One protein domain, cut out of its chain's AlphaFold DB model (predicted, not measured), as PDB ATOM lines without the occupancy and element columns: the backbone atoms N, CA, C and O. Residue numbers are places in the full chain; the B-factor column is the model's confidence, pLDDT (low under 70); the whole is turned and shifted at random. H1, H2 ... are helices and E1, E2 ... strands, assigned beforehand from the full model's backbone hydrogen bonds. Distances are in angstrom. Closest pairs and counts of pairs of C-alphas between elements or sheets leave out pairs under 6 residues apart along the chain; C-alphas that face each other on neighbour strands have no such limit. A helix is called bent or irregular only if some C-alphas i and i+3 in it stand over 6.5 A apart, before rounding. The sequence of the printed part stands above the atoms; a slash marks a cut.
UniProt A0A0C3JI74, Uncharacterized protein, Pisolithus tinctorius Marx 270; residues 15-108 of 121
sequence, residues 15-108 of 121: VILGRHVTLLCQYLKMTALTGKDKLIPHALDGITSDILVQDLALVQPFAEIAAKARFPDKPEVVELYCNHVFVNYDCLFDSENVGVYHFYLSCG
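What this domain is: This is residues 15 to 108 of the 121 residues of an uncharacterized protein of Pisolithus tinctorius Marx 270 (UniProt A0A0C3JI74). A small three-stranded sheet, E1 to E3, makes one end of a loose model, and the long bent helix H1 leads away from it to a helical hairpin of its second arm, H1b, with H2. Past a long link, H3 makes a separate arm whose residues 98 to 107 stick out free. The printed part has 94 residues, with strands E1, E2, E3 and then helices H1, H2, H3 along the chain; the sheet runs E1 E2 E3, antiparallel, and the class is mixed, helices and strands. The whole is loose, with a radius of gyration of the C-alphas of 17.7 A and spans of 50 by 35 by 30 A.

How they stand to each other: E1, residues 15 to 17, and E2, residues 20 to 27, form an antiparallel hairpin, with N 15 and O 22 2.8 A apart, within hydrogen-bond range. E3, residues 38 to 43, forms a second hairpin with E2, with N 23 and O 42 within range at 2.8 A. The three strands are a meander, each the antiparallel neighbour of the one before. The pairing is staggered: E2 pairs with E1 over residues 20 to 22 and with E3 over residues 22 to 27. H1, residues 46 to 70, was assigned as one helix by its hydrogen bonds but is bent, with C-alphas 57 and 60 6.6 A apart. Its arms, H1a, residues 46 to 57, and H1b, residues 60 to 70, are near each other at a steep tilt of 37 degrees, only just past shallow. H1a is on the sheet at a height of 10.3 A; its closest C-alphas to E2 are those of Ser 49 and Val 21, 5.7 A apart. It runs across the strands, at 82 degrees to E2 on the local plane. H1b and H2, residues 75 to 83, touch as a helical hairpin, at a shallow tilt of 12 degrees, opposite ways; their closest C-alphas are those of Ala 67 and Val 78, 5.5 A. H3, residues 95 to 107, is apart from the three strands, H1a, H1b and H2. In H1a, H1b, H2 and H3 every O i to N i+4 pair is within hydrogen-bond range.

Where its parts are: E1 begins at C-alpha 15, (133.072, 150.217, 123.530), and is 6.3 A long; E2 is 20.3 A and E3 15.9 A. H1a, 16.0 A, begins at C-alpha 46, (125.163, 146.825, 134.507); H1b is 14.9 A and H2 12.4 A. H3, 18.6 A, ends at C-alpha 107, (96.202, 155.904, 125.338).

The domain as a whole: The C-alphas of Leu 33 and Gly 108, the two farthest apart, are 52.3 A apart. The printed part has no cut. The link from H2 to H3 is long, and in it residues 87 to 88 pair antiparallel with residues 91 to 92. Mean pLDDT of the printed part is 72.5; residues 24 to 41, 85 to 87 and 97 to 108 are under 70.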
ATOM      1  N   VAL A  15     131.720 150.785 123.396       71.12
ATOM      2  CA  VAL A  15     133.072 150.217 123.530       71.12
ATOM      3  C   VAL A  15     133.229 149.564 124.897       71.12
ATOM      4  O   VAL A  15     132.796 150.110 125.912       71.12
ATOM      5  N   ILE A  16     133.896 148.413 124.943       74.12
ATOM      6  CA  ILE A  16     134.235 147.726 126.192       74.12
ATOM      7  C   ILE A  16     135.581 148.254 126.699       74.12
ATOM      8  O   ILE A  16     136.622 148.023 126.083       74.12
ATOM      9  N   LEU A  17     135.568 148.957 127.831       75.69
ATOM     10  CA  LEU A  17     136.759 149.432 128.534       75.69
ATOM     11  C   LEU A  17     136.952 148.607 129.811       75.69
ATOM     12  O   LEU A  17     136.309 148.827 130.839       75.69
ATOM     13  N   GLY A  18     137.849 147.623 129.740       79.31
ATOM     14  CA  GLY A  18     138.087 146.689 130.839       79.31
ATOM     15  C   GLY A  18     136.842 145.848 131.139       79.31
ATOM     16  O   GLY A  18     136.443 145.029 130.319       79.31
ATOM     17  N   ARG A  19     136.238 146.042 132.319       75.50
ATOM     18  CA  ARG A  19     135.019 145.331 132.766       75.50
ATOM     19  C   ARG A  19     133.724 146.110 132.512       75.50
ATOM     20  O   ARG A  19     132.669 145.663 132.950       75.50
ATOM     21  N   HIS A  20     133.800 147.270 131.861       75.56
ATOM     22  CA  HIS A  20     132.656 148.154 131.661       75.56
ATOM     23  C   HIS A  20     132.342 148.319 130.181       75.56
ATOM     24  O   HIS A  20     133.231 148.597 129.377       75.56
ATOM     25  N   VAL A  21     131.063 148.208 129.839       77.81
ATOM     26  CA  VAL A  21     130.556 148.670 128.551       77.81
ATOM     27  C   VAL A  21     130.323 150.174 128.663       77.81
ATOM     28  O   VAL A  21     129.705 150.660 129.611       77.81
ATOM     29  N   THR A  22     130.880 150.929 127.726       74.06
ATOM     30  CA  THR A  22     130.886 152.391 127.745       74.06
ATOM     31  C   THR A  22     130.348 152.935 126.439       74.06
ATOM     32  O   THR A  22     130.694 152.429 125.375       74.06
ATOM     33  N   LEU A  23     129.518 153.972 126.510       73.12
ATOM     34  CA  LEU A  23     129.123 154.735 125.343       73.12
ATOM     35  C   LEU A  23     130.121 155.875 125.085       73.12
ATOM     36  O   LEU A  23     130.288 156.748 125.936       73.12
ATOM     37  N   LEU A  24     130.783 155.904 123.930       68.81
ATOM     38  CA  LEU A  24     131.548 157.057 123.473       68.81
ATOM     39  C   LEU A  24     130.604 158.112 122.912       68.81
ATOM     40  O   LEU A  24     130.064 157.974 121.815       68.81
ATOM     41  N   CYS A  25     130.485 159.214 123.641       60.81
ATOM     42  CA  CYS A  25     129.854 160.421 123.138       60.81
ATOM     43  C   CYS A  25     130.935 161.346 122.564       60.81
ATOM     44  O   CYS A  25     131.896 161.707 123.253       60.81
ATOM     45  N   GLN A  26     130.777 161.754 121.302       57.62
ATOM     46  CA  GLN A  26     131.531 162.880 120.753       57.62
ATOM     47  C   GLN A  26     130.927 164.173 121.288       57.62
ATOM     48  O   GLN A  26     129.750 164.458 121.064       57.62
ATOM     49  N   TYR A  27     131.728 164.961 122.004       56.53
ATOM     50  CA  TYR A  27     131.283 166.258 122.487       56.53
ATOM     51  C   TYR A  27     131.867 167.377 121.633       56.53
ATOM     52  O   TYR A  27     133.064 167.672 121.688       56.53
ATOM     53  N   LEU A  28     130.995 168.043 120.877       53.16
ATOM     54  CA  LEU A  28     131.353 169.203 120.074       53.16
ATOM     55  C   LEU A  28     131.357 170.459 120.958       53.16
ATOM     56  O   LEU A  28     130.427 171.263 120.947       53.16
ATOM     57  N   LYS A  29     132.396 170.636 121.775       48.75
ATOM     58  CA  LYS A  29     132.631 171.925 122.438       48.75
ATOM     59  C   LYS A  29     134.097 172.298 122.336       48.75
ATOM     60  O   LYS A  29     134.957 171.678 122.954       48.75
ATOM     61  N   MET A  30     134.320 173.384 121.595       47.84
ATOM     62  CA  MET A  30     135.570 174.142 121.482       47.84
ATOM     63  C   MET A  30     136.663 173.509 120.604       47.84
ATOM     64  O   MET A  30     137.820 173.397 121.005       47.84
ATOM     65  N   THR A  31     136.332 173.215 119.347       47.19
ATOM     66  CA  THR A  31     137.298 172.871 118.282       47.19
ATOM     67  C   THR A  31     138.177 174.062 117.852       47.19
ATOM     68  O   THR A  31     139.123 173.886 117.093       47.19
ATOM     69  N   ALA A  32     137.936 175.275 118.367       55.34
ATOM     70  CA  ALA A  32     138.642 176.491 117.948       55.34
ATOM     71  C   ALA A  32     140.131 176.563 118.357       55.34
ATOM     72  O   ALA A  32     140.864 177.366 117.796       55.34
ATOM     73  N   LEU A  33     140.595 175.746 119.316       55.94
ATOM     74  CA  LEU A  33     141.972 175.828 119.841       55.94
ATOM     75  C   LEU A  33     142.844 174.590 119.583       55.94
ATOM     76  O   LEU A  33     144.062 174.694 119.654       55.94
ATOM     77  N   THR A  34     142.261 173.418 119.315       56.84
ATOM     78  CA  THR A  34     143.031 172.155 119.219       56.84
ATOM     79  C   THR A  34     142.649 171.249 118.052       56.84
ATOM     80  O   THR A  34     143.362 170.278 117.809       56.84
ATOM     81  N   GLY A  35     141.567 171.540 117.316       54.97
ATOM     82  CA  GLY A  35     141.174 170.779 116.121       54.97
ATOM     83  C   GLY A  35     140.858 169.294 116.351       54.97
ATOM     84  O   GLY A  35     140.747 168.552 115.381       54.97
ATOM     85  N   LYS A  36     140.749 168.840 117.608       55.28
ATOM     86  CA  LYS A  36     140.493 167.440 117.966       55.28
ATOM     87  C   LYS A  36     139.253 167.344 118.840       55.28
ATOM     88  O   LYS A  36     139.194 167.973 119.898       55.28
ATOM     89  N   ASP A  37     138.296 166.537 118.400       56.66
ATOM     90  CA  ASP A  37     137.100 166.227 119.172       56.66
ATOM     91  C   ASP A  37     137.484 165.463 120.442       56.66
ATOM     92  O   ASP A  37     138.294 164.530 120.420       56.66
ATOM     93  N   LYS A  38     136.923 165.883 121.577       58.16
ATOM     94  CA  LYS A  38     137.106 165.175 122.845       58.16
ATOM     95  C   LYS A  38     136.068 164.061 122.929       58.16
ATOM     96  O   LYS A  38     134.867 164.323 122.886       58.16
ATOM     97  N   LEU A  39     136.547 162.828 123.073       62.16
ATOM     98  CA  LEU A  39     135.726 161.651 123.342       62.16
ATOM     99  C   LEU A  39     135.602 161.482 124.856       62.16
ATOM    100  O   LEU A  39     136.619 161.375 125.546       62.16
ATOM    101  N   ILE A  40     134.373 161.478 125.371       66.25
ATOM    102  CA  ILE A  40     134.100 161.208 126.787       66.25
ATOM    103  C   ILE A  40     133.364 159.863 126.861       66.25
ATOM    104  O   ILE A  40     132.240 159.769 126.363       66.25
ATOM    105  N   PRO A  41     133.985 158.811 127.429       68.62
ATOM    106  CA  PRO A  41     133.317 157.533 127.620       68.62
ATOM    107  C   PRO A  41     132.352 157.628 128.805       68.62
ATOM    108  O   PRO A  41     132.746 157.949 129.927       68.62
ATOM    109  N   HIS A  42     131.085 157.323 128.560       72.00
ATOM    110  CA  HIS A  42     130.055 157.199 129.582       72.00
ATOM    111  C   HIS A  42     129.875 155.725 129.921       72.00
ATOM    112  O   HIS A  42     129.434 154.949 129.081       72.00
ATOM    113  N   ALA A  43     130.229 155.315 131.139       75.31
ATOM    114  CA  ALA A  43     129.957 153.952 131.579       75.31
ATOM    115  C   ALA A  43     128.447 153.710 131.642       75.31
ATOM    116  O   ALA A  43     127.711 154.521 132.208       75.31
ATOM    117  N   LEU A  44     128.007 152.602 131.055       77.56
ATOM    118  CA  LEU A  44     126.640 152.133 131.200       77.56
ATOM    119  C   LEU A  44     126.476 151.410 132.533       77.56
ATOM    120  O   LEU A  44     127.416 150.795 133.047       77.56
ATOM    121  N   ASP A  45     125.271 151.478 133.089       81.25
ATOM    122  CA  ASP A  45     124.904 150.634 134.215       81.25
ATOM    123  C   ASP A  45     124.888 149.155 133.793       81.25
ATOM    124  O   ASP A  45     124.788 148.817 132.612       81.25
ATOM    125  N   GLY A  46     125.010 148.256 134.773       78.12
ATOM    126  CA  GLY A  46     125.163 146.825 134.507       78.12
ATOM    127  C   GLY A  46     123.986 146.198 133.757       78.12
ATOM    128  O   GLY A  46     124.210 145.293 132.961       78.12
ATOM    129  N   ILE A  47     122.760 146.692 133.964       83.94
ATOM    130  CA  ILE A  47     121.559 146.144 133.322       83.94
ATOM    131  C   ILE A  47     121.522 146.581 131.860       83.94
ATOM    132  O   ILE A  47     121.429 145.738 130.972       83.94
ATOM    133  N   THR A  48     121.666 147.881 131.594       80.12
ATOM    134  CA  THR A  48     121.691 148.398 130.217       80.12
ATOM    135  C   THR A  48     122.857 147.812 129.424       80.12
ATOM    136  O   THR A  48     122.704 147.451 128.260       80.12
ATOM    137  N   SER A  49     124.019 147.668 130.064       79.94
ATOM    138  CA  SER A  49     125.189 147.008 129.485       79.94
ATOM    139  C   SER A  49     124.891 145.566 129.067       79.94
ATOM    140  O   SER A  49     125.246 145.174 127.960       79.94
ATOM    141  N   ASP A  50     124.281 144.771 129.946       82.94
ATOM    142  CA  ASP A  50     123.964 143.365 129.676       82.94
ATOM    143  C   ASP A  50     122.922 143.225 128.559       82.94
ATOM    144  O   ASP A  50     123.138 142.467 127.615       82.94
ATOM    145  N   ILE A  51     121.857 144.034 128.595       84.00
ATOM    146  CA  ILE A  51     120.831 144.064 127.542       84.00
ATOM    147  C   ILE A  51     121.461 144.381 126.183       84.00
ATOM    148  O   ILE A  51     121.210 143.664 125.220       84.00
ATOM    149  N   LEU A  52     122.311 145.409 126.098       79.50
ATOM    150  CA  LEU A  52     122.965 145.769 124.836       79.50
ATOM    151  C   LEU A  52     123.928 144.686 124.348       79.50
ATOM    152  O   LEU A  52     124.021 144.452 123.147       79.50
ATOM    153  N   VAL A  53     124.647 144.015 125.250       82.00
ATOM    154  CA  VAL A  53     125.521 142.900 124.863       82.00
ATOM    155  C   VAL A  53     124.697 141.736 124.322       82.00
ATOM    156  O   VAL A  53     125.056 141.185 123.286       82.00
ATOM    157  N   GLN A  54     123.598 141.370 124.981       83.94
ATOM    158  CA  GLN A  54     122.713 140.302 124.513       83.94
ATOM    159  C   GLN A  54     122.064 140.652 123.172       83.94
ATOM    160  O   GLN A  54     122.006 139.809 122.278       83.94
ATOM    161  N   ASP A  55     121.630 141.898 123.013       81.25
ATOM    162  CA  ASP A  55     121.020 142.380 121.781       81.25
ATOM    163  C   ASP A  55     122.005 142.304 120.601       81.25
ATOM    164  O   ASP A  55     121.748 141.624 119.608       81.25
ATOM    165  N   LEU A  56     123.204 142.871 120.761       77.31
ATOM    166  CA  LEU A  56     124.228 142.876 119.712       77.31
ATOM    167  C   LEU A  56     124.820 141.481 119.437       77.31
ATOM    168  O   LEU A  56     125.135 141.155 118.294       77.31
ATOM    169  N   ALA A  57     125.010 140.650 120.467       80.62
ATOM    170  CA  ALA A  57     125.687 139.358 120.321       80.62
ATOM    171  C   ALA A  57     124.754 138.211 119.909       80.62
ATOM    172  O   ALA A  57     125.227 137.231 119.333       80.62
ATOM    173  N   LEU A  58     123.459 138.293 120.229       80.62
ATOM    174  CA  LEU A  58     122.502 137.205 120.000       80.62
ATOM    175  C   LEU A  58     121.328 137.640 119.129       80.62
ATOM    176  O   LEU A  58     121.026 136.973 118.139       80.62
ATOM    177  N   VAL A  59     120.664 138.740 119.484       81.38
ATOM    178  CA  VAL A  59     119.420 139.155 118.820       81.38
ATOM    179  C   VAL A  59     119.701 139.639 117.404       81.38
ATOM    180  O   VAL A  59     119.036 139.194 116.473       81.38
ATOM    181  N   GLN A  60     120.724 140.466 117.212       80.06
ATOM    182  CA  GLN A  60     121.106 141.003 115.909       80.06
ATOM    183  C   GLN A  60     121.525 139.923 114.887       80.06
ATOM    184  O   GLN A  60     120.954 139.907 113.794       80.06
ATOM    185  N   PRO A  61     122.429 138.965 115.193       83.12
ATOM    186  CA  PRO A  61     122.753 137.899 114.242       83.12
ATOM    187  C   PRO A  61     121.559 136.979 113.972       83.12
ATOM    188  O   PRO A  61     121.376 136.515 112.845       83.12
ATOM    189  N   PHE A  62     120.709 136.738 114.974       85.19
ATOM    190  CA  PHE A  62     119.464 136.006 114.761       85.19
ATOM    191  C   PHE A  62     118.514 136.764 113.820       85.19
ATOM    192  O   PHE A  62     117.973 136.171 112.885       85.19
ATOM    193  N   ALA A  63     118.344 138.070 114.028       83.44
ATOM    194  CA  ALA A  63     117.496 138.927 113.211       83.44
ATOM    195  C   ALA A  63     117.999 139.010 111.765       83.44
ATOM    196  O   ALA A  63     117.192 138.939 110.842       83.44
ATOM    197  N   GLU A  64     119.314 139.061 111.546       84.00
ATOM    198  CA  GLU A  64     119.904 139.013 110.205       84.00
ATOM    199  C   GLU A  64     119.574 137.694 109.485       84.00
ATOM    200  O   GLU A  64     119.161 137.696 108.321       84.00
ATOM    201  N   ILE A  65     119.707 136.555 110.176       87.62
ATOM    202  CA  ILE A  65     119.362 135.236 109.624       87.62
ATOM    203  C   ILE A  65     117.863 135.163 109.309       87.62
ATOM    204  O   ILE A  65     117.477 134.715 108.225       87.62
ATOM    205  N   ALA A  66     117.014 135.632 110.226       87.62
ATOM    206  CA  ALA A  66     115.570 135.670 110.034       87.62
ATOM    207  C   ALA A  66     115.173 136.584 108.863       87.62
ATOM    208  O   ALA A  66     114.334 136.204 108.045       87.62
ATOM    209  N   ALA A  67     115.813 137.747 108.730       86.69
ATOM    210  CA  ALA A  67     115.586 138.680 107.633       86.69
ATOM    211  C   ALA A  67     115.985 138.071 106.285       86.69
ATOM    212  O   ALA A  67     115.210 138.161 105.336       86.69
ATOM    213  N   LYS A  68     117.125 137.372 106.209       87.81
ATOM    214  CA  LYS A  68     117.552 136.646 104.997       87.81
ATOM    215  C   LYS A  68     116.552 135.569 104.580       87.81
ATOM    216  O   LYS A  68     116.275 135.418 103.394       87.81
ATOM    217  N   ALA A  69     116.002 134.829 105.543       89.38
ATOM    218  CA  ALA A  69     115.000 133.802 105.267       89.38
ATOM    219  C   ALA A  69     113.641 134.397 104.860       89.38
ATOM    220  O   ALA A  69     112.927 133.816 104.044       89.38
ATOM    221  N   ARG A  70     113.267 135.547 105.435       88.50
ATOM    222  CA  ARG A  70     111.960 136.179 105.221       88.50
ATOM    223  C   ARG A  70     111.908 137.080 103.988       88.50
ATOM    224  O   ARG A  70     110.856 137.159 103.356       88.50
ATOM    225  N   PHE A  71     113.013 137.744 103.658       87.88
ATOM    226  CA  PHE A  71     113.122 138.749 102.602       87.88
ATOM    227  C   PHE A  71     114.277 138.426 101.632       87.88
ATOM    228  O   PHE A  71     115.221 139.208 101.518       87.88
ATOM    229  N   PRO A  72     114.223 137.289 100.910       86.06
ATOM    230  CA  PRO A  72     115.314 136.872 100.026       86.06
ATOM    231  C   PRO A  72     115.563 137.847  98.863       86.06
ATOM    232  O   PRO A  72     116.700 138.001  98.428       86.06
ATOM    233  N   ASP A  73     114.521 138.544  98.398       91.25
ATOM    234  CA  ASP A  73     114.584 139.447  97.240       91.25
ATOM    235  C   ASP A  73     114.884 140.910  97.607       91.25
ATOM    236  O   ASP A  73     114.950 141.766  96.723       91.25
ATOM    237  N   LYS A  74     115.037 141.218  98.902       87.81
ATOM    238  CA  LYS A  74     115.195 142.587  99.417       87.81
ATOM    239  C   LYS A  74     116.459 142.715 100.272       87.81
ATOM    240  O   LYS A  74     116.371 142.724 101.507       87.81
ATOM    241  N   PRO A  75     117.646 142.799  99.647       86.50
ATOM    242  CA  PRO A  75     118.907 142.925 100.375       86.50
ATOM    243  C   PRO A  75     118.960 144.185 101.250       86.50
ATOM    244  O   PRO A  75     119.610 144.165 102.294       86.50
ATOM    245  N   GLU A  76     118.230 145.242 100.887       85.12
ATOM    246  CA  GLU A  76     118.126 146.472 101.672       85.12
ATOM    247  C   GLU A  76     117.530 146.235 103.069       85.12
ATOM    248  O   GLU A  76     117.960 146.853 104.040       85.12
ATOM    249  N   VAL A  77     116.593 145.290 103.204       83.06
ATOM    250  CA  VAL A  77     115.983 144.960 104.499       83.06
ATOM    251  C   VAL A  77     116.969 144.188 105.367       83.06
ATOM    252  O   VAL A  77     117.085 144.451 106.560       83.06
ATOM    253  N   VAL A  78     117.737 143.273 104.776       82.50
ATOM    254  CA  VAL A  78     118.790 142.535 105.493       82.50
ATOM    255  C   VAL A  78     119.871 143.491 106.007       82.50
ATOM    256  O   VAL A  78     120.326 143.353 107.144       82.50
ATOM    257  N   GLU A  79     120.244 144.493 105.209       81.38
ATOM    258  CA  GLU A  79     121.203 145.527 105.605       81.38
ATOM    259  C   GLU A  79     120.680 146.406 106.756       81.38
ATOM    260  O   GLU A  79     121.463 146.805 107.624       81.38
ATOM    261  N   LEU A  80     119.365 146.653 106.828       81.94
ATOM    262  CA  LEU A  80     118.752 147.353 107.962       81.94
ATOM    263  C   LEU A  80     118.951 146.582 109.271       81.94
ATOM    264  O   LEU A  80     119.475 147.164 110.221       81.94
ATOM    265  N   TYR A  81     118.617 145.288 109.300       78.94
ATOM    266  CA  TYR A  81     118.800 144.431 110.484       78.94
ATOM    267  C   TYR A  81     120.273 144.218 110.860       78.94
ATOM    268  O   TYR A  81     120.583 143.981 112.024       78.94
ATOM    269  N   CYS A  82     121.194 144.332 109.900       77.31
ATOM    270  CA  CYS A  82     122.629 144.222 110.161       77.31
ATOM    271  C   CYS A  82     123.218 145.499 110.785       77.31
ATOM    272  O   CYS A  82     124.139 145.408 111.589       77.31
ATOM    273  N   ASN A  83     122.700 146.687 110.453       75.25
ATOM    274  CA  ASN A  83     123.324 147.958 110.851       75.25
ATOM    275  C   ASN A  83     122.581 148.732 111.950       75.25
ATOM    276  O   ASN A  83     123.144 149.678 112.503       75.25
ATOM    277  N   HIS A  84     121.336 148.373 112.265       71.81
ATOM    278  CA  HIS A  84     120.498 149.149 113.178       71.81
ATOM    279  C   HIS A  84     120.059 148.321 114.381       71.81
ATOM    280  O   HIS A  84     119.623 147.185 114.246       71.81
ATOM    281  N   VAL A  85     120.141 148.943 115.559       64.88
ATOM    282  CA  VAL A  85     119.706 148.367 116.843       64.88
ATOM    283  C   VAL A  85     118.177 148.310 116.932       64.88
ATOM    284  O   VAL A  85     117.611 147.391 117.509       64.88
ATOM    285  N   PHE A  86     117.488 149.277 116.318       66.56
ATOM    286  CA  PHE A  86     116.028 149.347 116.302       66.56
ATOM    287  C   PHE A  86     115.520 149.314 114.863       66.56
ATOM    288  O   PHE A  86     115.820 150.200 114.059       66.56
ATOM    289  N   VAL A  87     114.743 148.281 114.545       68.12
ATOM    290  CA  VAL A  87     114.171 148.047 113.216       68.12
ATOM    291  C   VAL A  87     112.703 147.675 113.404       68.12
ATOM    292  O   VAL A  87     112.376 146.797 114.203       68.12
ATOM    293  N   ASN A  88     111.814 148.372 112.702       74.25
ATOM    294  CA  ASN A  88     110.414 147.984 112.574       74.25
ATOM    295  C   ASN A  88     110.287 146.856 111.548       74.25
ATOM    296  O   ASN A  88     111.229 146.555 110.821       74.25
ATOM    297  N   TYR A  89     109.118 146.221 111.451       76.69
ATOM    298  CA  TYR A  89     108.918 145.187 110.438       76.69
ATOM    299  C   TYR A  89     109.189 145.766 109.043       76.69
ATOM    300  O   TYR A  89     108.390 146.557 108.574       76.69
ATOM    301  N   ASP A  90     110.322 145.375 108.449       77.25
ATOM    302  CA  ASP A  90     110.860 145.762 107.133       77.25
ATOM    303  C   ASP A  90     111.375 147.203 106.937       77.25
ATOM    304  O   ASP A  90     111.897 147.514 105.863       77.25
ATOM    305  N   CYS A  91     111.333 148.056 107.963       79.25
ATOM    306  CA  CYS A  91     111.711 149.466 107.855       79.25
ATOM    307  C   CYS A  91     112.464 149.999 109.085       79.25
ATOM    308  O   CYS A  91     112.483 149.391 110.154       79.25
ATOM    309  N   LEU A  92     113.121 151.152 108.931       75.56
ATOM    310  CA  LEU A  92     113.866 151.798 110.012       75.56
ATOM    311  C   LEU A  92     112.917 152.254 111.132       75.56
ATOM    312  O   LEU A  92     111.859 152.824 110.863       75.56
ATOM    313  N   PHE A  93     113.325 152.064 112.386       74.69
ATOM    314  CA  PHE A  93     112.682 152.737 113.509       74.69
ATOM    315  C   PHE A  93     113.187 154.187 113.600       74.69
ATOM    316  O   PHE A  93     114.340 154.434 113.952       74.69
ATOM    317  N   ASP A  94     112.331 155.147 113.261       76.44
ATOM    318  CA  ASP A  94     112.639 156.583 113.263       76.44
ATOM    319  C   ASP A  94     111.941 157.363 114.401       76.44
ATOM    320  O   ASP A  94     111.232 156.813 115.246       76.44
ATOM    321  N   SER A  95     112.144 158.681 114.442       70.12
ATOM    322  CA  SER A  95     111.537 159.558 115.451       70.12
ATOM    323  C   SER A  95     110.012 159.658 115.360       70.12
ATOM    324  O   SER A  95     109.372 159.958 116.370       70.12
ATOM    325  N   GLU A  96     109.419 159.414 114.189       70.25
ATOM    326  CA  GLU A  96     107.959 159.404 114.039       70.25
ATOM    327  C   GLU A  96     107.368 158.217 114.802       70.25
ATOM    328  O   GLU A  96     106.372 158.356 115.519       70.25
ATOM    329  N   ASN A  97     108.067 157.080 114.766       66.75
ATOM    330  CA  ASN A  97     107.696 155.898 115.530       66.75
ATOM    331  C   ASN A  97     107.698 156.162 117.042       66.75
ATOM    332  O   ASN A  97     106.773 155.742 117.737       66.75
ATOM    333  N   VAL A  98     108.669 156.914 117.567       67.94
ATOM    334  CA  VAL A  98     108.732 157.240 119.006       67.94
ATOM    335  C   VAL A  98     107.470 157.971 119.475       67.94
ATOM    336  O   VAL A  98     106.913 157.634 120.523       67.94
ATOM    337  N   GLY A  99     106.989 158.941 118.691       64.88
ATOM    338  CA  GLY A  99     105.762 159.680 118.997       64.88
ATOM    339  C   GLY A  99     104.532 158.774 119.003       64.88
ATOM    340  O   GLY A  99     103.713 158.849 119.922       64.88
ATOM    341  N   VAL A 100     104.447 157.868 118.028       62.47
ATOM    342  CA  VAL A 100     103.360 156.891 117.908       62.47
ATOM    343  C   VAL A 100     103.355 155.929 119.100       62.47
ATOM    344  O   VAL A 100     102.331 155.805 119.771       62.47
ATOM    345  N   TYR A 101     104.486 155.309 119.449       61.53
ATOM    346  CA  TYR A 101     104.558 154.359 120.568       61.53
ATOM    347  C   TYR A 101     104.333 155.009 121.938       61.53
ATOM    348  O   TYR A 101     103.665 154.416 122.788       61.53
ATOM    349  N   HIS A 102     104.814 156.239 122.150       56.62
ATOM    350  CA  HIS A 102     104.488 156.999 123.359       56.62
ATOM    351  C   HIS A 102     102.974 157.241 123.468       56.62
ATOM    352  O   HIS A 102     102.392 157.101 124.548       56.62
ATOM    353  N   PHE A 103     102.313 157.549 122.348       53.97
ATOM    354  CA  PHE A 103     100.860 157.708 122.300       53.97
ATOM    355  C   PHE A 103     100.127 156.381 122.562       53.97
ATOM    356  O   PHE A 103      99.174 156.353 123.336       53.97
ATOM    357  N   TYR A 104     100.605 155.263 122.006       54.81
ATOM    358  CA  TYR A 104     100.037 153.927 122.239       54.81
ATOM    359  C   TYR A 104     100.129 153.482 123.704       54.81
ATOM    360  O   TYR A 104      99.151 152.951 124.237       54.81
ATOM    361  N   LEU A 105     101.268 153.722 124.362       53.59
ATOM    362  CA  LEU A 105     101.465 153.416 125.785       53.59
ATOM    363  C   LEU A 105     100.644 154.336 126.701       53.59
ATOM    364  O   LEU A 105     100.226 153.905 127.773       53.59
ATOM    365  N   SER A 106     100.379 155.573 126.271       51.19
ATOM    366  CA  SER A 106      99.596 156.546 127.045       51.19
ATOM    367  C   SER A 106      98.081 156.390 126.863       51.19
ATOM    368  O   SER A 106      97.325 156.709 127.776       51.19
ATOM    369  N   CYS A 107      97.624 155.912 125.701       44.84
ATOM    370  CA  CYS A 107      96.202 155.904 125.338       44.84
ATOM    371  C   CYS A 107      95.578 154.509 125.187       44.84
ATOM    372  O   CYS A 107      94.374 154.436 124.969       44.84
ATOM    373  N   GLY A 108      96.331 153.414 125.340       51.19
ATOM    374  CA  GLY A 108      95.754 152.067 125.366       51.19
ATOM    375  C   GLY A 108      95.038 151.685 124.065       51.19
ATOM    376  O   GLY A 108      93.834 151.470 124.060       51.19
TER     377      GLY A 108